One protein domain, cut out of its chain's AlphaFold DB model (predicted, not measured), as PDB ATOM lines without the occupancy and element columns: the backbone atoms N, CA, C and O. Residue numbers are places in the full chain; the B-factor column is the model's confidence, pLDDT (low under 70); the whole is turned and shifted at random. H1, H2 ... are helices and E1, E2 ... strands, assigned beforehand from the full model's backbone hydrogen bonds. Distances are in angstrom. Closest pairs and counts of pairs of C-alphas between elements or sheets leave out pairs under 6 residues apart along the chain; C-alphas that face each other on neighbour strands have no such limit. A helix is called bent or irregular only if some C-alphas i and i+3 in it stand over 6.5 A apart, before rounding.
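Overview. This is residues 57 to 95 and 117 to 229 of the 355 residues of an uncharacterized protein of Gemmatimonas sp (UniProt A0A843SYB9). A long kinked helix, H8, is the piece on which most other helices pack: H2 and H6 join its later part in a core of three helices that touch one another, H7 packs near its kink and H4 near its last residues. H5 packs on the first part of H2, while H1 and E1 lie at one end of the domain and a loose loop with the small helix H3 lies at the opposite end, residues 123 to 128 sticking out. The printed part has 152 residues, with eight named helices and one named strand in the order H1, E1, H2, H3, H4, H5, H6, H7, H8. The class is mostly helix, with the helix packing mostly crossed. The whole is compact, with a radius of gyration of the C-alphas of 17.1 A and spans of 52 by 37 by 28 A.

Along the chain. H1 is residues 57 to 63, and C-alpha 57 stands at (15.625, 6.311, -42.350). The strand E1, residues 67 to 69, follows after a tight link and pairs with no named strand. H2, residues 71 to 84, is 19.8 A from first to last C-alpha and begins at C-alpha 71, (8.260, 4.710, -30.752). H3 is residues 129 to 132 and H4 is residues 146 to 149, each of four residues and 5.3 A long. H5, residues 154 to 161, is 10.4 A long, and H6, residues 166 to 179, is 19.9 A. H7, residues 182 to 189, is 10.6 A long. H8, residues 194 to 228, is the longest helix at 46.4 A and ends at C-alpha 228, (-5.889, 15.767, -30.675). H8 is irregular: C-alphas 199 and 202 are 7.8 A apart, and it has a kink of 62 degrees near residue 201.

Arrangement. H8 is the hub, touching H2, H4, H6 and H7. H6 touches residues 212 to 223 of H8 at a shallow tilt of 13 degrees, opposite ways; their closest C-alphas, of Ala 173 and Pro 216, are 5.2 A apart. H2 touches H8 with residues 79 to 84 alone, at a steep tilt of 45 degrees, opposite ways; the closest C-alphas, of Ile 83 and Arg 211, are 5.7 A apart. H2 also touches H6, at a steep tilt of 52 degrees, the same way, with the C-alphas of Arg 76 and Thr 172 closest at 6.3 A. H7 touches residues 197 to 209 of H8 at a steep tilt of 61 degrees, opposite ways; Val 189 and Gly 201 have the closest C-alphas, 5.9 A apart. H4 touches residues 218 to 225 of H8, the C-alphas of Val 146 and Trp 222 being closest at 5.7 A. H5 touches residues 71 to 75 of H2 at a steep tilt of 46 degrees, opposite ways, with the C-alphas of Gly 71 and Leu 161 closest at 5.5 A. H1 and H3 touch no helix. Every O i to N i+4 pair is within hydrogen-bond range in H1, H2, H5, H6 and H7, and 27 of 31 are in H8; H3 and H4 are too short for such a pair, but each has its one O i to N i+3 pair within range.

Size, cuts and confidence. The C-alphas farthest apart, of Glu 66 and Pro 126, are 53.8 A from each other. Residues 96 to 116 are not printed, and C-alphas 95 and 117 are 18.2 A apart across this cut, which falls in the link from H2 to H3. Of the links printed whole, H3 to H4, with 13 residues, is long and the others are tight. The mean pLDDT of the printed part is 87.9, and residues 119 to 138 are under 70.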
ATOM      1  N   PHE A  57      16.657   6.866 -43.227       95.50
ATOM      2  CA  PHE A  57      15.625   6.311 -42.350       95.50
ATOM      3  C   PHE A  57      14.213   6.703 -42.797       95.50
ATOM      4  O   PHE A  57      13.315   5.866 -42.785       95.50
ATOM      5  N   GLN A  58      14.007   7.953 -43.216       95.56
ATOM      6  CA  GLN A  58      12.714   8.395 -43.734       95.56
ATOM      7  C   GLN A  58      12.354   7.694 -45.045       95.56
ATOM      8  O   GLN A  58      11.196   7.308 -45.191       95.56
ATOM      9  N   GLU A  59      13.329   7.490 -45.939       95.62
ATOM     10  CA  GLU A  59      13.166   6.677 -47.152       95.62
ATOM     11  C   GLU A  59      12.751   5.245 -46.797       95.62
ATOM     12  O   GLU A  59      11.751   4.757 -47.303       95.62
ATOM     13  N   ARG A  60      13.441   4.600 -45.847       95.88
ATOM     14  CA  ARG A  60      13.092   3.253 -45.359       95.88
ATOM     15  C   ARG A  60      11.674   3.170 -44.803       95.88
ATOM     16  O   ARG A  60      10.948   2.243 -45.125       95.88
ATOM     17  N   LEU A  61      11.266   4.147 -43.988       95.62
ATOM     18  CA  LEU A  61       9.902   4.208 -43.452       95.62
ATOM     19  C   LEU A  61       8.828   4.416 -44.534       95.62
ATOM     20  O   LEU A  61       7.656   4.217 -44.230       95.62
ATOM     21  N   LEU A  62       9.192   4.913 -45.720       95.44
ATOM     22  CA  LEU A  62       8.298   5.018 -46.877       95.44
ATOM     23  C   LEU A  62       8.425   3.813 -47.811       95.44
ATOM     24  O   LEU A  62       7.494   3.539 -48.538       95.44
ATOM     25  N   GLU A  63       9.529   3.072 -47.802       95.75
ATOM     26  CA  GLU A  63       9.747   1.960 -48.735       95.75
ATOM     27  C   GLU A  63       8.784   0.786 -48.486       95.75
ATOM     28  O   GLU A  63       8.299   0.175 -49.438       95.75
ATOM     29  N   GLY A  64       8.500   0.467 -47.218       93.56
ATOM     30  CA  GLY A  64       7.634  -0.662 -46.894       93.56
ATOM     31  C   GLY A  64       7.343  -0.866 -45.400       93.56
ATOM     32  O   GLY A  64       7.991  -0.280 -44.526       93.56
ATOM     33  N   PRO A  65       6.341  -1.704 -45.072       93.50
ATOM     34  CA  PRO A  65       5.815  -1.876 -43.713       93.50
ATOM     35  C   PRO A  65       6.726  -2.681 -42.765       93.50
ATOM     36  O   PRO A  65       6.405  -2.883 -41.578       93.50
ATOM     37  N   GLU A  66       7.839  -3.210 -43.271       94.56
ATOM     38  CA  GLU A  66       8.834  -3.933 -42.489       94.56
ATOM     39  C   GLU A  66       9.782  -3.016 -41.702       94.56
ATOM     40  O   GLU A  66      10.329  -3.451 -40.685       94.56
ATOM     41  N   ASP A  67       9.940  -1.755 -42.110       95.75
ATOM     42  CA  ASP A  67      10.750  -0.762 -41.408       95.75
ATOM     43  C   ASP A  67       9.898   0.001 -40.392       95.75
ATOM     44  O   ASP A  67       8.945   0.704 -40.726       95.75
ATOM     45  N   ARG A  68      10.223  -0.139 -39.101       94.50
ATOM     46  CA  ARG A  68       9.394   0.410 -38.017       94.50
ATOM     47  C   ARG A  68      10.205   1.180 -37.002       94.50
ATOM     48  O   ARG A  68      11.199   0.691 -36.465       94.50
ATOM     49  N   VAL A  69       9.721   2.362 -36.634       95.69
ATOM     50  CA  VAL A  69      10.297   3.113 -35.519       95.69
ATOM     51  C   VAL A  69      10.008   2.417 -34.189       95.69
ATOM     52  O   VAL A  69       8.890   2.000 -33.885       95.69
ATOM     53  N   ASN A  70      11.006   2.348 -33.311       95.44
ATOM     54  CA  ASN A  70      10.769   2.037 -31.911       95.44
ATOM     55  C   ASN A  70      10.220   3.278 -31.188       95.44
ATOM     56  O   ASN A  70      10.961   3.998 -30.510       95.44
ATOM     57  N   GLY A  71       8.909   3.512 -31.300       95.94
ATOM     58  CA  GLY A  71       8.260   4.710 -30.752       95.94
ATOM     59  C   GLY A  71       8.529   4.923 -29.257       95.94
ATOM     60  O   GLY A  71       8.754   6.044 -28.816       95.94
ATOM     61  N   ARG A  72       8.609   3.855 -28.448       96.25
ATOM     62  CA  ARG A  72       8.930   3.973 -27.008       96.25
ATOM     63  C   ARG A  72      10.355   4.464 -26.752       96.25
ATOM     64  O   ARG A  72      10.576   5.185 -25.779       96.25
ATOM     65  N   ALA A  73      11.320   4.049 -27.572       95.94
ATOM     66  CA  ALA A  73      12.686   4.554 -27.483       95.94
ATOM     67  C   ALA A  73      12.749   6.030 -27.897       95.94
ATOM     68  O   ALA A  73      13.377   6.811 -27.182       95.94
ATOM     69  N   MET A  74      12.033   6.404 -28.963       96.69
ATOM     70  CA  MET A  74      11.907   7.796 -29.408       96.69
ATOM     71  C   MET A  74      11.275   8.681 -28.338       96.69
ATOM     72  O   MET A  74      11.892   9.641 -27.887       96.69
ATOM     73  N   LEU A  75      10.117   8.285 -27.809       97.75
ATOM     74  CA  LEU A  75       9.440   9.005 -26.735       97.75
ATOM     75  C   LEU A  75      10.343   9.210 -25.513       97.75
ATOM     76  O   LEU A  75      10.358  10.282 -24.914       97.75
ATOM     77  N   ARG A  76      11.107   8.183 -25.124       97.12
ATOM     78  CA  ARG A  76      12.031   8.294 -23.994       97.12
ATOM     79  C   ARG A  76      13.121   9.337 -24.254       97.12
ATOM     80  O   ARG A  76      13.438  10.091 -23.340       97.12
ATOM     81  N   ALA A  77      13.681   9.371 -25.463       95.44
ATOM     82  CA  ALA A  77      14.686  10.362 -25.837       95.44
ATOM     83  C   ALA A  77      14.091  11.781 -25.842       95.44
ATOM     84  O   ALA A  77      14.656  12.679 -25.226       95.44
ATOM     85  N   ARG A  78      12.896  11.952 -26.416       96.06
ATOM     86  CA  ARG A  78      12.180  13.237 -26.477       96.06
ATOM     87  C   ARG A  78      11.748  13.769 -25.106       96.06
ATOM     88  O   ARG A  78      11.855  14.960 -24.834       96.06
ATOM     89  N   LEU A  79      11.326  12.900 -24.186       96.81
ATOM     90  CA  LEU A  79      11.052  13.305 -22.800       96.81
ATOM     91  C   LEU A  79      12.332  13.672 -22.031       96.81
ATOM     92  O   LEU A  79      12.279  14.522 -21.144       96.81
ATOM     93  N   LEU A  80      13.479  13.068 -22.360       95.25
ATOM     94  CA  LEU A  80      14.763  13.510 -21.814       95.25
ATOM     95  C   LEU A  80      15.156  14.882 -22.373       95.25
ATOM     96  O   LEU A  80      15.586  15.737 -21.605       95.25
ATOM     97  N   ASP A  81      14.962  15.116 -23.671       93.94
ATOM     98  CA  ASP A  81      15.171  16.427 -24.298       93.94
ATOM     99  C   ASP A  81      14.354  17.519 -23.591       93.94
ATOM    100  O   ASP A  81      14.883  18.590 -23.296       93.94
ATOM    101  N   ALA A  82      13.112  17.216 -23.192       93.75
ATOM    102  CA  ALA A  82      12.309  18.117 -22.367       93.75
ATOM    103  C   ALA A  82      13.001  18.460 -21.038       93.75
ATOM    104  O   ALA A  82      13.078  19.628 -20.676       93.75
ATOM    105  N   ILE A  83      13.564  17.479 -20.321       94.62
ATOM    106  CA  ILE A  83      14.306  17.726 -19.069       94.62
ATOM    107  C   ILE A  83      15.553  18.578 -19.319       94.62
ATOM    108  O   ILE A  83      15.877  19.416 -18.487       94.62
ATOM    109  N   LEU A  84      16.232  18.396 -20.450       92.31
ATOM    110  CA  LEU A  84      17.477  19.096 -20.787       92.31
ATOM    111  C   LEU A  84      17.255  20.462 -21.465       92.31
ATOM    112  O   LEU A  84      18.211  21.219 -21.633       92.31
ATOM    113  N   ASN A  85      15.998  20.789 -21.790       89.50
ATOM    114  CA  ASN A  85      15.582  21.969 -22.559       89.50
ATOM    115  C   ASN A  85      16.139  21.998 -23.989       89.50
ATOM    116  O   ASN A  85      16.499  23.052 -24.507       89.50
ATOM    117  N   ASP A  86      16.198  20.828 -24.619       88.44
ATOM    118  CA  ASP A  86      16.698  20.654 -25.978       88.44
ATOM    119  C   ASP A  86      15.578  20.917 -27.002       88.44
ATOM    120  O   ASP A  86      14.726  20.058 -27.259       88.44
ATOM    121  N   ARG A  87      15.518  22.159 -27.499       80.81
ATOM    122  CA  ARG A  87      14.401  22.675 -28.316       80.81
ATOM    123  C   ARG A  87      14.678  22.681 -29.815       80.81
ATOM    124  O   ARG A  87      13.735  22.818 -30.588       80.81
ATOM    125  N   ASP A  88      15.929  22.507 -30.230       82.94
ATOM    126  CA  ASP A  88      16.310  22.560 -31.645       82.94
ATOM    127  C   ASP A  88      16.261  21.185 -32.316       82.94
ATOM    128  O   ASP A  88      17.047  20.860 -33.192       82.94
ATOM    129  N   ARG A  89      15.337  20.329 -31.879       88.12
ATOM    130  CA  ARG A  89      15.282  18.942 -32.330       88.12
ATOM    131  C   ARG A  89      14.663  18.831 -33.712       88.12
ATOM    132  O   ARG A  89      13.474  19.085 -33.867       88.12
ATOM    133  N   HIS A  90      15.457  18.384 -34.680       88.81
ATOM    134  CA  HIS A  90      15.032  18.076 -36.048       88.81
ATOM    135  C   HIS A  90      15.672  16.772 -36.547       88.81
ATOM    136  O   HIS A  90      16.471  16.156 -35.842       88.81
ATOM    137  N   TRP A  91      15.294  16.331 -37.751       90.69
ATOM    138  CA  TRP A  91      15.706  15.044 -38.320       90.69
ATOM    139  C   TRP A  91      17.228  14.825 -38.315       90.69
ATOM    140  O   TRP A  91      17.668  13.759 -37.892       90.69
ATOM    141  N   ASP A  92      18.043  15.813 -38.686       87.38
ATOM    142  CA  ASP A  92      19.503  15.627 -38.824       87.38
ATOM    143  C   ASP A  92      20.238  15.369 -37.500       87.38
ATOM    144  O   ASP A  92      21.370  14.889 -37.507       87.38
ATOM    145  N   GLN A  93      19.591  15.626 -36.360       89.44
ATOM    146  CA  GLN A  93      20.149  15.400 -35.023       89.44
ATOM    147  C   GLN A  93      19.937  13.969 -34.514       89.44
ATOM    148  O   GLN A  93      19.996  13.696 -33.310       89.44
ATOM    149  N   TRP A  94      19.650  13.040 -35.422       91.25
ATOM    150  CA  TRP A  94      19.449  11.642 -35.093       91.25
ATOM    151  C   TRP A  94      20.231  10.737 -36.037       91.25
ATOM    152  O   TRP A  94      20.379  10.977 -37.238       91.25
ATOM    153  N   ARG A  95      20.689   9.632 -35.463       91.44
ATOM    154  CA  ARG A  95      21.034   8.412 -36.187       91.44
ATOM    155  C   ARG A  95      20.091   7.299 -35.779       91.44
ATOM    156  O   ARG A  95      19.484   7.340 -34.707       91.44
ATOM    157  N   VAL A 117      21.349  22.265 -25.264       77.88
ATOM    158  CA  VAL A 117      20.942  21.889 -23.895       77.88
ATOM    159  C   VAL A 117      21.443  22.892 -22.855       77.88
ATOM    160  O   VAL A 117      22.498  23.499 -23.012       77.88
ATOM    161  N   PHE A 118      20.707  23.034 -21.747       76.62
ATOM    162  CA  PHE A 118      21.097  23.873 -20.599       76.62
ATOM    163  C   PHE A 118      21.359  25.358 -20.901       76.62
ATOM    164  O   PHE A 118      21.962  26.051 -20.082       76.62
ATOM    165  N   VAL A 119      20.902  25.869 -22.048       68.69
ATOM    166  CA  VAL A 119      21.096  27.274 -22.417       68.69
ATOM    167  C   VAL A 119      20.375  28.177 -21.409       68.69
ATOM    168  O   VAL A 119      19.146  28.190 -21.331       68.69
ATOM    169  N   ASP A 120      21.150  28.942 -20.642       64.25
ATOM    170  CA  ASP A 120      20.671  29.888 -19.634       64.25
ATOM    171  C   ASP A 120      21.181  31.305 -19.943       64.25
ATOM    172  O   ASP A 120      22.384  31.541 -20.072       64.25
ATOM    173  N   PHE A 121      20.258  32.263 -20.054       58.97
ATOM    174  CA  PHE A 121      20.562  33.677 -20.306       58.97
ATOM    175  C   PHE A 121      20.551  34.538 -19.037       58.97
ATOM    176  O   PHE A 121      20.700  35.756 -19.129       58.97
ATOM    177  N   ASN A 122      20.398  33.940 -17.851       51.72
ATOM    178  CA  ASN A 122      20.362  34.662 -16.577       51.72
ATOM    179  C   ASN A 122      21.756  35.085 -16.055       51.72
ATOM    180  O   ASN A 122      21.874  35.624 -14.952       51.72
ATOM    181  N   GLY A 123      22.817  34.889 -16.846       51.88
ATOM    182  CA  GLY A 123      24.169  35.363 -16.548       51.88
ATOM    183  C   GLY A 123      24.320  36.892 -16.632       51.88
ATOM    184  O   GLY A 123      23.656  37.570 -17.412       51.88
ATOM    185  N   ILE A 124      25.239  37.450 -15.832       41.97
ATOM    186  CA  ILE A 124      25.520  38.896 -15.703       41.97
ATOM    187  C   ILE A 124      26.284  39.434 -16.937       41.97
ATOM    188  O   ILE A 124      27.395  39.947 -16.825       41.97
ATOM    189  N   LEU A 125      25.702  39.338 -18.136       42.50
ATOM    190  CA  LEU A 125      26.104  40.117 -19.315       42.50
ATOM    191  C   LEU A 125      24.842  40.642 -20.031       42.50
ATOM    192  O   LEU A 125      23.907  39.888 -20.281       42.50
ATOM    193  N   PRO A 126      24.743  41.961 -20.282       44.75
ATOM    194  CA  PRO A 126      23.491  42.694 -20.112       44.75
ATOM    195  C   PRO A 126      22.564  42.643 -21.334       44.75
ATOM    196  O   PRO A 126      23.029  42.781 -22.463       44.75
ATOM    197  N   SER A 127      21.259  42.508 -21.048       46.91
ATOM    198  CA  SER A 127      20.014  43.052 -21.655       46.91
ATOM    199  C   SER A 127      19.896  43.384 -23.157       46.91
ATOM    200  O   SER A 127      18.787  43.350 -23.692       46.91
ATOM    201  N   LEU A 128      20.983  43.689 -23.861       42.06
ATOM    202  CA  LEU A 128      21.035  43.908 -25.305       42.06
ATOM    203  C   LEU A 128      20.993  42.579 -26.079       42.06
ATOM    204  O   LEU A 128      20.295  42.489 -27.086       42.06
ATOM    205  N   ALA A 129      21.660  41.535 -25.567       46.03
ATOM    206  CA  ALA A 129      21.569  40.180 -26.113       46.03
ATOM    207  C   ALA A 129      20.168  39.588 -25.875       46.03
ATOM    208  O   ALA A 129      19.536  39.115 -26.811       46.03
ATOM    209  N   ALA A 130      19.610  39.743 -24.671       47.94
ATOM    210  CA  ALA A 130      18.281  39.235 -24.313       47.94
ATOM    211  C   ALA A 130      17.135  39.737 -25.219       47.94
ATOM    212  O   ALA A 130      16.107  39.081 -25.313       47.94
ATOM    213  N   ARG A 131      17.289  40.877 -25.913       44.28
ATOM    214  CA  ARG A 131      16.275  41.405 -26.847       44.28
ATOM    215  C   ARG A 131      16.397  40.846 -28.270       44.28
ATOM    216  O   ARG A 131      15.409  40.840 -28.996       44.28
ATOM    217  N   VAL A 132      17.586  40.371 -28.646       44.66
ATOM    218  CA  VAL A 132      17.860  39.667 -29.914       44.66
ATOM    219  C   VAL A 132      17.593  38.166 -29.752       44.66
ATOM    220  O   VAL A 132      16.993  37.544 -30.619       44.66
ATOM    221  N   PHE A 133      17.943  37.618 -28.589       49.12
ATOM    222  CA  PHE A 133      17.784  36.216 -28.211       49.12
ATOM    223  C   PHE A 133      16.505  35.951 -27.391       49.12
ATOM    224  O   PHE A 133      16.362  34.888 -26.806       49.12
ATOM    225  N   ALA A 134      15.529  36.871 -27.388       41.81
ATOM    226  CA  ALA A 134      14.226  36.705 -26.714       41.81
ATOM    227  C   ALA A 134      13.407  35.494 -27.211       41.81
ATOM    228  O   ALA A 134      12.385  35.154 -26.630       41.81
ATOM    229  N   HIS A 135      13.845  34.867 -28.305       47.25
ATOM    230  CA  HIS A 135      13.263  33.648 -28.864       47.25
ATOM    231  C   HIS A 135      13.781  32.385 -28.147       47.25
ATOM    232  O   HIS A 135      13.296  31.280 -28.393       47.25
ATOM    233  N   PHE A 136      14.756  32.530 -27.243       54.84
ATOM    234  CA  PHE A 136      15.313  31.425 -26.487       54.84
ATOM    235  C   PHE A 136      14.753  31.385 -25.055       54.84
ATOM    236  O   PHE A 136      14.988  32.283 -24.254       54.84
ATOM    237  N   VAL A 137      13.999  30.329 -24.742       58.81
ATOM    238  CA  VAL A 137      13.518  29.989 -23.396       58.81
ATOM    239  C   VAL A 137      14.713  29.541 -22.554       58.81
ATOM    240  O   VAL A 137      15.361  28.547 -22.895       58.81
ATOM    241  N   SER A 138      15.001  30.277 -21.479       69.94
ATOM    242  CA  SER A 138      16.071  29.960 -20.529       69.94
ATOM    243  C   SER A 138      15.846  28.611 -19.847       69.94
ATOM    244  O   SER A 138      14.713  28.213 -19.577       69.94
ATOM    245  N   PHE A 139      16.936  27.921 -19.527       82.25
ATOM    246  CA  PHE A 139      16.906  26.739 -18.680       82.25
ATOM    247  C   PHE A 139      16.552  27.120 -17.231       82.25
ATOM    248  O   PHE A 139      17.373  27.700 -16.524       82.25
ATOM    249  N   ASP A 140      15.335  26.790 -16.799       84.88
ATOM    250  CA  ASP A 140      14.826  27.059 -15.446       84.88
ATOM    251  C   ASP A 140      14.057  25.844 -14.887       84.88
ATOM    252  O   ASP A 140      13.886  24.824 -15.566       84.88
ATOM    253  N   ASP A 141      13.610  25.934 -13.632       88.94
ATOM    254  CA  ASP A 141      12.897  24.876 -12.898       88.94
ATOM    255  C   ASP A 141      11.614  24.421 -13.611       88.94
ATOM    256  O   ASP A 141      11.209  23.261 -13.489       88.94
ATOM    257  N   GLU A 142      10.995  25.316 -14.379       89.88
ATOM    258  CA  GLU A 142       9.806  25.031 -15.173       89.88
ATOM    259  C   GLU A 142      10.179  24.429 -16.535       89.88
ATOM    260  O   GLU A 142      11.014  24.949 -17.279       89.88
ATOM    261  N   LEU A 143       9.541  23.306 -16.881       90.62
ATOM    262  CA  LEU A 143       9.619  22.749 -18.233       90.62
ATOM    263  C   LEU A 143       9.046  23.761 -19.247       90.62
ATOM    264  O   LEU A 143       8.078  24.448 -18.914       90.62
ATOM    265  N   PRO A 144       9.593  23.833 -20.479       87.81
ATOM    266  CA  PRO A 144       9.006  24.644 -21.542       87.81
ATOM    267  C   PRO A 144       7.572  24.189 -21.828       87.81
ATOM    268  O   PRO A 144       7.181  23.067 -21.494       87.81
ATOM    269  N   THR A 145       6.792  25.031 -22.498       90.88
ATOM    270  CA  THR A 145       5.514  24.587 -23.067       90.88
ATOM    271  C   THR A 145       5.741  23.524 -24.148       90.88
ATOM    272  O   THR A 145       6.837  23.383 -24.703       90.88
ATOM    273  N   VAL A 146       4.698  22.746 -24.454       91.94
ATOM    274  CA  VAL A 146       4.771  21.713 -25.499       91.94
ATOM    275  C   VAL A 146       5.127  22.354 -26.838       91.94
ATOM    276  O   VAL A 146       5.985  21.845 -27.552       91.94
ATOM    277  N   GLU A 147       4.522  23.493 -27.148       88.94
ATOM    278  CA  GLU A 147       4.752  24.255 -28.369       88.94
ATOM    279  C   GLU A 147       6.197  24.758 -28.465       88.94
ATOM    280  O   GLU A 147       6.809  24.645 -29.524       88.94
ATOM    281  N   GLU A 148       6.774  25.262 -27.370       86.56
ATOM    282  CA  GLU A 148       8.169  25.723 -27.337       86.56
ATOM    283  C   GLU A 148       9.180  24.589 -27.510       86.56
ATOM    284  O   GLU A 148      10.214  24.796 -28.141       86.56
ATOM    285  N   LEU A 149       8.899  23.399 -26.967       87.38
ATOM    286  CA  LEU A 149       9.761  22.227 -27.146       87.38
ATOM    287  C   LEU A 149       9.687  21.652 -28.570       87.38
ATOM    288  O   LEU A 149      10.643  21.036 -29.038       87.38
ATOM    289  N   ASN A 150       8.545  21.821 -29.241       85.69
ATOM    290  CA  ASN A 150       8.241  21.169 -30.515       85.69
ATOM    291  C   ASN A 150       8.337  22.091 -31.737       85.69
ATOM    292  O   ASN A 150       7.927  21.676 -32.822       85.69
ATOM    293  N   GLN A 151       8.893  23.301 -31.597       82.56
ATOM    294  CA  GLN A 151       8.988  24.280 -32.691       82.56
ATOM    295  C   GLN A 151       9.593  23.682 -33.972       82.56
ATOM    296  O   GLN A 151       9.033  23.886 -35.045       82.56
ATOM    297  N   ASN A 152      10.655  22.877 -33.840       84.75
ATOM    298  CA  ASN A 152      11.348  22.234 -34.966       84.75
ATOM    299  C   ASN A 152      11.065  20.722 -35.090       84.75
ATOM    300  O   ASN A 152      11.427  20.103 -36.086       84.75
ATOM    301  N   ALA A 153      10.379  20.131 -34.104       90.44
ATOM    302  CA  ALA A 153      10.178  18.683 -34.002       90.44
ATOM    303  C   ALA A 153       8.754  18.219 -34.341       90.44
ATOM    304  O   ALA A 153       8.520  17.015 -34.407       90.44
ATOM    305  N   THR A 154       7.798  19.138 -34.531       90.44
ATOM    306  CA  THR A 154       6.361  18.815 -34.629       90.44
ATOM    307  C   THR A 154       6.061  17.717 -35.653       90.44
ATOM    308  O   THR A 154       5.389  16.744 -35.310       90.44
ATOM    309  N   ASP A 155       6.563  17.841 -36.882       90.81
ATOM    310  CA  ASP A 155       6.255  16.887 -37.955       90.81
ATOM    311  C   ASP A 155       6.909  15.520 -37.706       90.81
ATOM    312  O   ASP A 155       6.280  14.474 -37.883       90.81
ATOM    313  N   MET A 156       8.145  15.523 -37.201       94.25
ATOM    314  CA  MET A 156       8.853  14.310 -36.792       94.25
ATOM    315  C   MET A 156       8.115  13.591 -35.656       94.25
ATOM    316  O   MET A 156       7.844  12.395 -35.748       94.25
ATOM    317  N   ASP A 157       7.754  14.306 -34.590       94.88
ATOM    318  CA  ASP A 157       7.105  13.719 -33.418       94.88
ATOM    319  C   ASP A 157       5.678  13.242 -33.745       94.88
ATOM    320  O   ASP A 157       5.269  12.184 -33.259       94.88
ATOM    321  N   ARG A 158       4.947  13.939 -34.631       93.31
ATOM    322  CA  ARG A 158       3.669  13.451 -35.184       93.31
ATOM    323  C   ARG A 158       3.845  12.122 -35.894       93.31
ATOM    324  O   ARG A 158       3.142  11.179 -35.548       93.31
ATOM    325  N   ARG A 159       4.816  12.006 -36.802       93.88
ATOM    326  CA  ARG A 159       5.055  10.760 -37.541       93.88
ATOM    327  C   ARG A 159       5.508   9.619 -36.627       93.88
ATOM    328  O   ARG A 159       4.991   8.509 -36.711       93.88
ATOM    329  N   LEU A 160       6.470   9.876 -35.741       96.00
ATOM    330  CA  LEU A 160       7.179   8.815 -35.017       96.00
ATOM    331  C   LEU A 160       6.520   8.388 -33.699       96.00
ATOM    332  O   LEU A 160       6.819   7.307 -33.185       96.00
ATOM    333  N   LEU A 161       5.641   9.217 -33.127       96.44
ATOM    334  CA  LEU A 161       4.966   8.927 -31.855       96.44
ATOM    335  C   LEU A 161       3.465   8.633 -32.018       96.44
ATOM    336  O   LEU A 161       2.815   8.273 -31.031       96.44
ATOM    337  N   ALA A 162       2.919   8.721 -33.238       91.94
ATOM    338  CA  ALA A 162       1.497   8.523 -33.542       91.94
ATOM    339  C   ALA A 162       0.930   7.146 -33.167       91.94
ATOM    340  O   ALA A 162      -0.281   7.010 -32.999       91.94
ATOM    341  N   GLU A 163       1.744   6.104 -33.020       93.19
ATOM    342  CA  GLU A 163       1.244   4.783 -32.607       93.19
ATOM    343  C   GLU A 163       1.024   4.691 -31.084       93.19
ATOM    344  O   GLU A 163       0.259   3.859 -30.590       93.19
ATOM    345  N   LEU A 164       1.676   5.552 -30.297       96.00
ATOM    346  CA  LEU A 164       1.746   5.370 -28.852       96.00
ATOM    347  C   LEU A 164       0.444   5.783 -28.141       96.00
ATOM    348  O   LEU A 164       0.051   6.950 -28.196       96.00
ATOM    349  N   PRO A 165      -0.194   4.881 -27.370       95.19
ATOM    350  CA  PRO A 165      -1.340   5.239 -26.541       95.19
ATOM    351  C   PRO A 165      -0.902   6.010 -25.288       95.19
ATOM    352  O   PRO A 165       0.244   5.898 -24.844       95.19
ATOM    353  N   ARG A 166      -1.847   6.694 -24.626       96.19
ATOM    354  CA  ARG A 166      -1.624   7.419 -23.357       96.19
ATOM    355  C   ARG A 166      -0.837   6.613 -22.318       96.19
ATOM    356  O   ARG A 166       0.074   7.130 -21.684       96.19
ATOM    357  N   SER A 167      -1.134   5.320 -22.182       96.94
ATOM    358  CA  SER A 167      -0.446   4.444 -21.225       96.94
ATOM    359  C   SER A 167       1.053   4.291 -21.512       96.94
ATOM    360  O   SER A 167       1.843   4.121 -20.581       96.94
ATOM    361  N   ALA A 168       1.480   4.366 -22.777       97.56
ATOM    362  CA  ALA A 168       2.895   4.377 -23.136       97.56
ATOM    363  C   ALA A 168       3.575   5.680 -22.693       97.56
ATOM    364  O   ALA A 168       4.696   5.623 -22.188       97.56
ATOM    365  N   TRP A 169       2.878   6.812 -22.801       98.31
ATOM    366  CA  TRP A 169       3.339   8.111 -22.312       98.31
ATOM    367  C   TRP A 169       3.476   8.142 -20.794       98.31
ATOM    368  O   TRP A 169       4.569   8.398 -20.284       98.31
ATOM    369  N   ASP A 170       2.415   7.769 -20.080       98.31
ATOM    370  CA  ASP A 170       2.408   7.748 -18.617       98.31
ATOM    371  C   ASP A 170       3.501   6.820 -18.060       98.31
ATOM    372  O   ASP A 170       4.267   7.207 -17.176       98.31
ATOM    373  N   SER A 171       3.624   5.607 -18.613       98.25
ATOM    374  CA  SER A 171       4.644   4.647 -18.166       98.25
ATOM    375  C   SER A 171       6.072   5.085 -18.499       98.25
ATOM    376  O   SER A 171       6.973   4.851 -17.694       98.25
ATOM    377  N   THR A 172       6.304   5.738 -19.644       98.38
ATOM    378  CA  THR A 172       7.645   6.217 -20.019       98.38
ATOM    379  C   THR A 172       8.074   7.403 -19.159       98.38
ATOM    380  O   THR A 172       9.215   7.430 -18.699       98.38
ATOM    381  N   ALA A 173       7.162   8.338 -18.873       98.31
ATOM    382  CA  ALA A 173       7.432   9.458 -17.977       98.31
ATOM    383  C   ALA A 173       7.708   8.982 -16.541       98.31
ATOM    384  O   ALA A 173       8.700   9.391 -15.943       98.31
ATOM    385  N   ALA A 174       6.893   8.059 -16.017       98.19
ATOM    386  CA  ALA A 174       7.114   7.469 -14.696       98.19
ATOM    387  C   ALA A 174       8.448   6.708 -14.619       98.19
ATOM    388  O   ALA A 174       9.172   6.814 -13.630       98.19
ATOM    389  N   PHE A 175       8.804   5.973 -15.679       97.62
ATOM    390  CA  PHE A 175      10.096   5.296 -15.770       97.62
ATOM    391  C   PHE A 175      11.266   6.286 -15.702       97.62
ATOM    392  O   PHE A 175      12.202   6.059 -14.940       97.62
ATOM    393  N   LEU A 176      11.220   7.380 -16.471       97.56
ATOM    394  CA  LEU A 176      12.274   8.399 -16.458       97.56
ATOM    395  C   LEU A 176      12.371   9.102 -15.103       97.56
ATOM    396  O   LEU A 176      13.472   9.244 -14.577       97.56
ATOM    397  N   GLN A 177      11.233   9.472 -14.512       97.81
ATOM    398  CA  GLN A 177      11.187  10.073 -13.180       97.81
ATOM    399  C   GLN A 177      11.838   9.163 -12.126       97.81
ATOM    400  O   GLN A 177      12.618   9.637 -11.306       97.81
ATOM    401  N   ALA A 178      11.563   7.856 -12.169       97.75
ATOM    402  CA  ALA A 178      12.146   6.893 -11.236       97.75
ATOM    403  C   ALA A 178      13.636   6.608 -11.505       97.75
ATOM    404  O   ALA A 178      14.390   6.349 -10.570       97.75
ATOM    405  N   ALA A 179      14.066   6.631 -12.770       97.00
ATOM    406  CA  ALA A 179      15.452   6.364 -13.151       97.00
ATOM    407  C   ALA A 179      16.394   7.541 -12.839       97.00
ATOM    408  O   ALA A 179      17.557   7.325 -12.499       97.00
ATOM    409  N   LEU A 180      15.898   8.777 -12.933       96.81
ATOM    410  CA  LEU A 180      16.644  10.001 -12.636       96.81
ATOM    411  C   LEU A 180      16.585  10.323 -11.138       96.81
ATOM    412  O   LEU A 180      16.041  11.338 -10.704       96.81
ATOM    413  N   THR A 181      17.122   9.420 -10.325       97.94
ATOM    414  CA  THR A 181      17.210   9.608  -8.870       97.94
ATOM    415  C   THR A 181      18.024  10.852  -8.507       97.94
ATOM    416  O   THR A 181      18.768  11.397  -9.328       97.94
ATOM    417  N   GLU A 182      17.881  11.318  -7.266       97.56
ATOM    418  CA  GLU A 182      18.688  12.434  -6.767       97.56
ATOM    419  C   GLU A 182      20.183  12.117  -6.853       97.56
ATOM    420  O   GLU A 182      20.966  12.963  -7.282       97.56
ATOM    421  N   GLU A 183      20.562  10.877  -6.549       98.00
ATOM    422  CA  GLU A 183      21.931  10.389  -6.652       98.00
ATOM    423  C   GLU A 183      22.431  10.409  -8.096       98.00
ATOM    424  O   GLU A 183      23.513  10.926  -8.349       98.00
ATOM    425  N   VAL A 184      21.640   9.924  -9.061       97.44
ATOM    426  CA  VAL A 184      22.020   9.944 -10.487       97.44
ATOM    427  C   VAL A 184      22.228  11.374 -10.989       97.44
ATOM    428  O   VAL A 184      23.195  11.641 -11.706       97.44
ATOM    429  N   ILE A 185      21.350  12.306 -10.608       97.12
ATOM    430  CA  ILE A 185      21.479  13.717 -10.995       97.12
ATOM    431  C   ILE A 185      22.709  14.343 -10.325       97.12
ATOM    432  O   ILE A 185      23.500  15.004 -10.996       97.12
ATOM    433  N   ALA A 186      22.914  14.108  -9.027       96.44
ATOM    434  CA  ALA A 186      24.085  14.607  -8.309       96.44
ATOM    435  C   ALA A 186      25.395  14.047  -8.894       96.44
ATOM    436  O   ALA A 186      26.365  14.787  -9.063       96.44
ATOM    437  N   ASP A 187      25.424  12.761  -9.244       96.56
ATOM    438  CA  ASP A 187      26.556  12.104  -9.900       96.56
ATOM    439  C   ASP A 187      26.862  12.745 -11.256       96.56
ATOM    440  O   ASP A 187      28.029  12.999 -11.554       96.56
ATOM    441  N   ALA A 188      25.834  13.053 -12.053       93.00
ATOM    442  CA  ALA A 188      25.990  13.733 -13.334       93.00
ATOM    443  C   ALA A 188      26.563  15.150 -13.166       93.00
ATOM    444  O   ALA A 188      27.528  15.506 -13.839       93.00
ATOM    445  N   VAL A 189      26.041  15.937 -12.218       93.44
ATOM    446  CA  VAL A 189      26.550  17.290 -11.924       93.44
ATOM    447  C   VAL A 189      28.010  17.253 -11.459       93.44
ATOM    448  O   VAL A 189      28.810  18.104 -11.852       93.44
ATOM    449  N   ARG A 190      28.406  16.226 -10.693       93.94
ATOM    450  CA  ARG A 190      29.802  16.025 -10.262       93.94
ATOM    451  C   ARG A 190      30.779  15.711 -11.399       93.94
ATOM    452  O   ARG A 190      31.985  15.702 -11.148       93.94
ATOM    453  N   GLN A 191      30.308  15.469 -12.622       90.75
ATOM    454  CA  GLN A 191      31.184  15.303 -13.786       90.75
ATOM    455  C   GLN A 191      31.629  16.636 -14.402       90.75
ATOM    456  O   GLN A 191      32.580  16.651 -15.182       90.75
ATOM    457  N   LEU A 192      30.992  17.761 -14.047       87.44
ATOM    458  CA  LEU A 192      31.432  19.082 -14.500       87.44
ATOM    459  C   LEU A 192      32.860  19.382 -14.010       87.44
ATOM    460  O   LEU A 192      33.265  18.898 -12.955       87.44
ATOM    461  N   PRO A 193      33.651  20.224 -14.691       88.19
ATOM    462  CA  PRO A 193      34.908  20.702 -14.126       88.19
ATOM    463  C   PRO A 193      34.675  21.434 -12.798       88.19
ATOM    464  O   PRO A 193      33.693  22.159 -12.648       88.19
ATOM    465  N   LYS A 194      35.599  21.287 -11.842       89.31
ATOM    466  CA  LYS A 194      35.454  21.819 -10.473       89.31
ATOM    467  C   LYS A 194      34.983  23.290 -10.399       89.31
ATOM    468  O   LYS A 194      34.060  23.538  -9.630       89.31
ATOM    469  N   PRO A 195      35.515  24.240 -11.197       88.75
ATOM    470  CA  PRO A 195      35.028  25.623 -11.165       88.75
ATOM    471  C   PRO A 195      33.538  25.763 -11.524       88.75
ATOM    472  O   PRO A 195      32.830  26.545 -10.904       88.75
ATOM    473  N   TYR A 196      33.038  24.971 -12.479       85.94
ATOM    474  CA  TYR A 196      31.622  24.973 -12.860       85.94
ATOM    475  C   TYR A 196      30.745  24.310 -11.797       85.94
ATOM    476  O   TYR A 196      29.636  24.771 -11.546       85.94
ATOM    477  N   GLN A 197      31.233  23.252 -11.141       88.50
ATOM    478  CA  GLN A 197      30.504  22.650 -10.020       88.50
ATOM    479  C   GLN A 197      30.259  23.667  -8.900       88.50
ATOM    480  O   GLN A 197      29.156  23.722  -8.360       88.50
ATOM    481  N   GLU A 198      31.278  24.462  -8.563       90.94
ATOM    482  CA  GLU A 198      31.208  25.478  -7.508       90.94
ATOM    483  C   GLU A 198      30.274  26.639  -7.884       90.94
ATOM    484  O   GLU A 198      29.516  27.096  -7.032       90.94
ATOM    485  N   GLU A 199      30.286  27.069  -9.149       88.44
ATOM    486  CA  GLU A 199      29.485  28.206  -9.623       88.44
ATOM    487  C   GLU A 199      28.014  27.843  -9.893       88.44
ATOM    488  O   GLU A 199      27.108  28.552  -9.461       88.44
ATOM    489  N   VAL A 200      27.753  26.736 -10.605       88.12
ATOM    490  CA  VAL A 200      26.412  26.402 -11.135       88.12
ATOM    491  C   VAL A 200      25.895  25.021 -10.730       88.12
ATOM    492  O   VAL A 200      24.746  24.689 -11.009       88.12
ATOM    493  N   GLY A 201      26.697  24.189 -10.059       91.31
ATOM    494  CA  GLY A 201      26.309  22.807  -9.758       91.31
ATOM    495  C   GLY A 201      25.045  22.707  -8.896       91.31
ATOM    496  O   GLY A 201      24.151  21.910  -9.184       91.31
ATOM    497  N   GLY A 202      24.929  23.560  -7.874       92.81
ATOM    498  CA  GLY A 202      23.766  23.577  -6.983       92.81
ATOM    499  C   GLY A 202      22.469  24.009  -7.674       92.81
ATOM    500  O   GLY A 202      21.422  23.397  -7.452       92.81
ATOM    501  N   SER A 203      22.519  25.038  -8.529       91.19
ATOM    502  CA  SER A 203      21.349  25.478  -9.297       91.19
ATOM    503  C   SER A 203      20.951  24.436 -10.339       91.19
ATOM    504  O   SER A 203      19.780  24.072 -10.380       91.19
ATOM    505  N   LEU A 204      21.913  23.888 -11.089       91.94
ATOM    506  CA  LEU A 204      21.674  22.853 -12.095       91.94
ATOM    507  C   LEU A 204      21.016  21.601 -11.495       91.94
ATOM    508  O   LEU A 204      20.026  21.111 -12.039       91.94
ATOM    509  N   GLN A 205      21.520  21.102 -10.358       95.75
ATOM    510  CA  GLN A 205      20.936  19.940  -9.677       95.75
ATOM    511  C   GLN A 205      19.480  20.202  -9.265       95.75
ATOM    512  O   GLN A 205      18.608  19.376  -9.536       95.75
ATOM    513  N   ARG A 206      19.210  21.350  -8.630       96.38
ATOM    514  CA  ARG A 206      17.853  21.749  -8.221       96.38
ATOM    515  C   ARG A 206      16.909  21.810  -9.422       96.38
ATOM    516  O   ARG A 206      15.820  21.245  -9.358       96.38
ATOM    517  N   THR A 207      17.336  22.446 -10.507       95.12
ATOM    518  CA  THR A 207      16.525  22.599 -11.716       95.12
ATOM    519  C   THR A 207      16.228  21.253 -12.378       95.12
ATOM    520  O   THR A 207      15.078  20.967 -12.704       95.12
ATOM    521  N   LEU A 208      17.222  20.367 -12.500       96.44
ATOM    522  CA  LEU A 208      17.017  19.011 -13.021       96.44
ATOM    523  C   LEU A 208      16.009  18.206 -12.183       96.44
ATOM    524  O   LEU A 208      15.169  17.507 -12.749       96.44
ATOM    525  N   LEU A 209      16.063  18.327 -10.852       97.88
ATOM    526  CA  LEU A 209      15.101  17.687  -9.947       97.88
ATOM    527  C   LEU A 209      13.681  18.230 -10.148       97.88
ATOM    528  O   LEU A 209      12.749  17.443 -10.312       97.88
ATOM    529  N   ALA A 210      13.519  19.556 -10.199       97.88
ATOM    530  CA  ALA A 210      12.219  20.190 -10.418       97.88
ATOM    531  C   ALA A 210      11.587  19.752 -11.753       97.88
ATOM    532  O   ALA A 210      10.432  19.318 -11.797       97.88
ATOM    533  N   ARG A 211      12.377  19.762 -12.833       97.44
ATOM    534  CA  ARG A 211      11.941  19.342 -14.174       97.44
ATOM    535  C   ARG A 211      11.586  17.857 -14.229       97.44
ATOM    536  O   ARG A 211      10.564  17.490 -14.807       97.44
ATOM    537  N   ARG A 212      12.385  16.996 -13.588       97.81
ATOM    538  CA  ARG A 212      12.073  15.566 -13.428       97.81
ATOM    539  C   ARG A 212      10.724  15.368 -12.735       97.81
ATOM    540  O   ARG A 212       9.933  14.533 -13.174       97.81
ATOM    541  N   ASP A 213      10.456  16.118 -11.670       98.06
ATOM    542  CA  ASP A 213       9.230  15.974 -10.881       98.06
ATOM    543  C   ASP A 213       7.985  16.482 -11.625       98.06
ATOM    544  O   ASP A 213       6.898  15.918 -11.474       98.06
ATOM    545  N   ALA A 214       8.153  17.476 -12.500       98.06
ATOM    546  CA  ALA A 214       7.103  17.978 -13.387       98.06
ATOM    547  C   ALA A 214       6.831  17.072 -14.610       98.06
ATOM    548  O   ALA A 214       5.754  17.157 -15.216       98.06
ATOM    549  N   LEU A 215       7.764  16.179 -14.965       98.06
ATOM    550  CA  LEU A 215       7.731  15.398 -16.207       98.06
ATOM    551  C   LEU A 215       6.422  14.621 -16.443       98.06
ATOM    552  O   LEU A 215       5.918  14.670 -17.567       98.06
ATOM    553  N   PRO A 216       5.807  13.932 -15.457       98.31
ATOM    554  CA  PRO A 216       4.563  13.204 -15.706       98.31
ATOM    555  C   PRO A 216       3.407  14.116 -16.128       98.31
ATOM    556  O   PRO A 216       2.580  13.732 -16.954       98.31
ATOM    557  N   ALA A 217       3.325  15.322 -15.560       98.25
ATOM    558  CA  ALA A 217       2.301  16.291 -15.936       98.25
ATOM    559  C   ALA A 217       2.560  16.862 -17.331       98.25
ATOM    560  O   ALA A 217       1.620  16.989 -18.117       98.25
ATOM    561  N   PHE A 218       3.822  17.148 -17.650       97.94
ATOM    562  CA  PHE A 218       4.231  17.603 -18.974       97.94
ATOM    563  C   PHE A 218       3.951  16.553 -20.062       97.94
ATOM    564  O   PHE A 218       3.309  16.860 -21.062       97.94
ATOM    565  N   ALA A 219       4.310  15.285 -19.832       98.31
ATOM    566  CA  ALA A 219       4.062  14.194 -20.777       98.31
ATOM    567  C   ALA A 219       2.567  14.019 -21.106       98.31
ATOM    568  O   ALA A 219       2.212  13.742 -22.249       98.31
ATOM    569  N   ARG A 220       1.672  14.222 -20.126       98.06
ATOM    570  CA  ARG A 220       0.218  14.192 -20.365       98.06
ATOM    571  C   ARG A 220      -0.269  15.367 -21.206       98.06
ATOM    572  O   ARG A 220      -1.164  15.168 -22.022       98.06
ATOM    573  N   GLN A 221       0.283  16.561 -20.994       97.75
ATOM    574  CA  GLN A 221      -0.037  17.739 -21.807       97.75
ATOM    575  C   GLN A 221       0.412  17.521 -23.251       97.75
ATOM    576  O   GLN A 221      -0.383  17.696 -24.171       97.75
ATOM    577  N   TRP A 222       1.638  17.026 -23.435       97.19
ATOM    578  CA  TRP A 222       2.183  16.722 -24.752       97.19
ATOM    579  C   TRP A 222       1.383  15.636 -25.475       97.19
ATOM    580  O   TRP A 222       0.986  15.835 -26.620       97.19
ATOM    581  N   TYR A 223       1.042  14.535 -24.797       97.69
ATOM    582  CA  TYR A 223       0.171  13.511 -25.377       97.69
ATOM    583  C   TYR A 223      -1.163  14.090 -25.852       97.69
ATOM    584  O   TYR A 223      -1.604  13.758 -26.947       97.69
ATOM    585  N   SER A 224      -1.814  14.929 -25.039       96.62
ATOM    586  CA  SER A 224      -3.106  15.523 -25.397       96.62
ATOM    587  C   SER A 224      -2.990  16.464 -26.599       96.62
ATOM    588  O   SER A 224      -3.867  16.456 -27.455       96.62
ATOM    589  N   TRP A 225      -1.899  17.229 -26.692       95.38
ATOM    590  CA  TRP A 225      -1.609  18.065 -27.856       95.38
ATOM    591  C   TRP A 225      -1.412  17.217 -29.121       95.38
ATOM    592  O   TRP A 225      -2.078  17.450 -30.127       95.38
ATOM    593  N   LEU A 226      -0.579  16.175 -29.042       95.19
ATOM    594  CA  LEU A 226      -0.258  15.314 -30.181       95.19
ATOM    595  C   LEU A 226      -1.424  14.404 -30.595       95.19
ATOM    596  O   LEU A 226      -1.589  14.101 -31.766       95.19
ATOM    597  N   SER A 227      -2.234  13.944 -29.639       96.38
ATOM    598  CA  SER A 227      -3.332  13.002 -29.902       96.38
ATOM    599  C   SER A 227      -4.644  13.675 -30.285       96.38
ATOM    600  O   SER A 227      -5.570  12.965 -30.675       96.38
ATOM    601  N   SER A 228      -4.728  15.007 -30.202       96.25
ATOM    602  CA  SER A 228      -5.889  15.767 -30.675       96.25
ATOM    603  C   SER A 228      -6.077  15.611 -32.187       96.25
ATOM    604  O   SER A 228      -7.200  15.416 -32.648       96.25
ATOM    605  N   GLU A 229      -4.993  15.663 -32.956       95.44
ATOM    606  CA  GLU A 229      -4.979  15.429 -34.402       95.44
ATOM    607  C   GLU A 229      -3.836  14.470 -34.712       95.44
ATOM    608  O   GLU A 229      -2.677  14.812 -34.481       95.44
TER     609      GLU A 229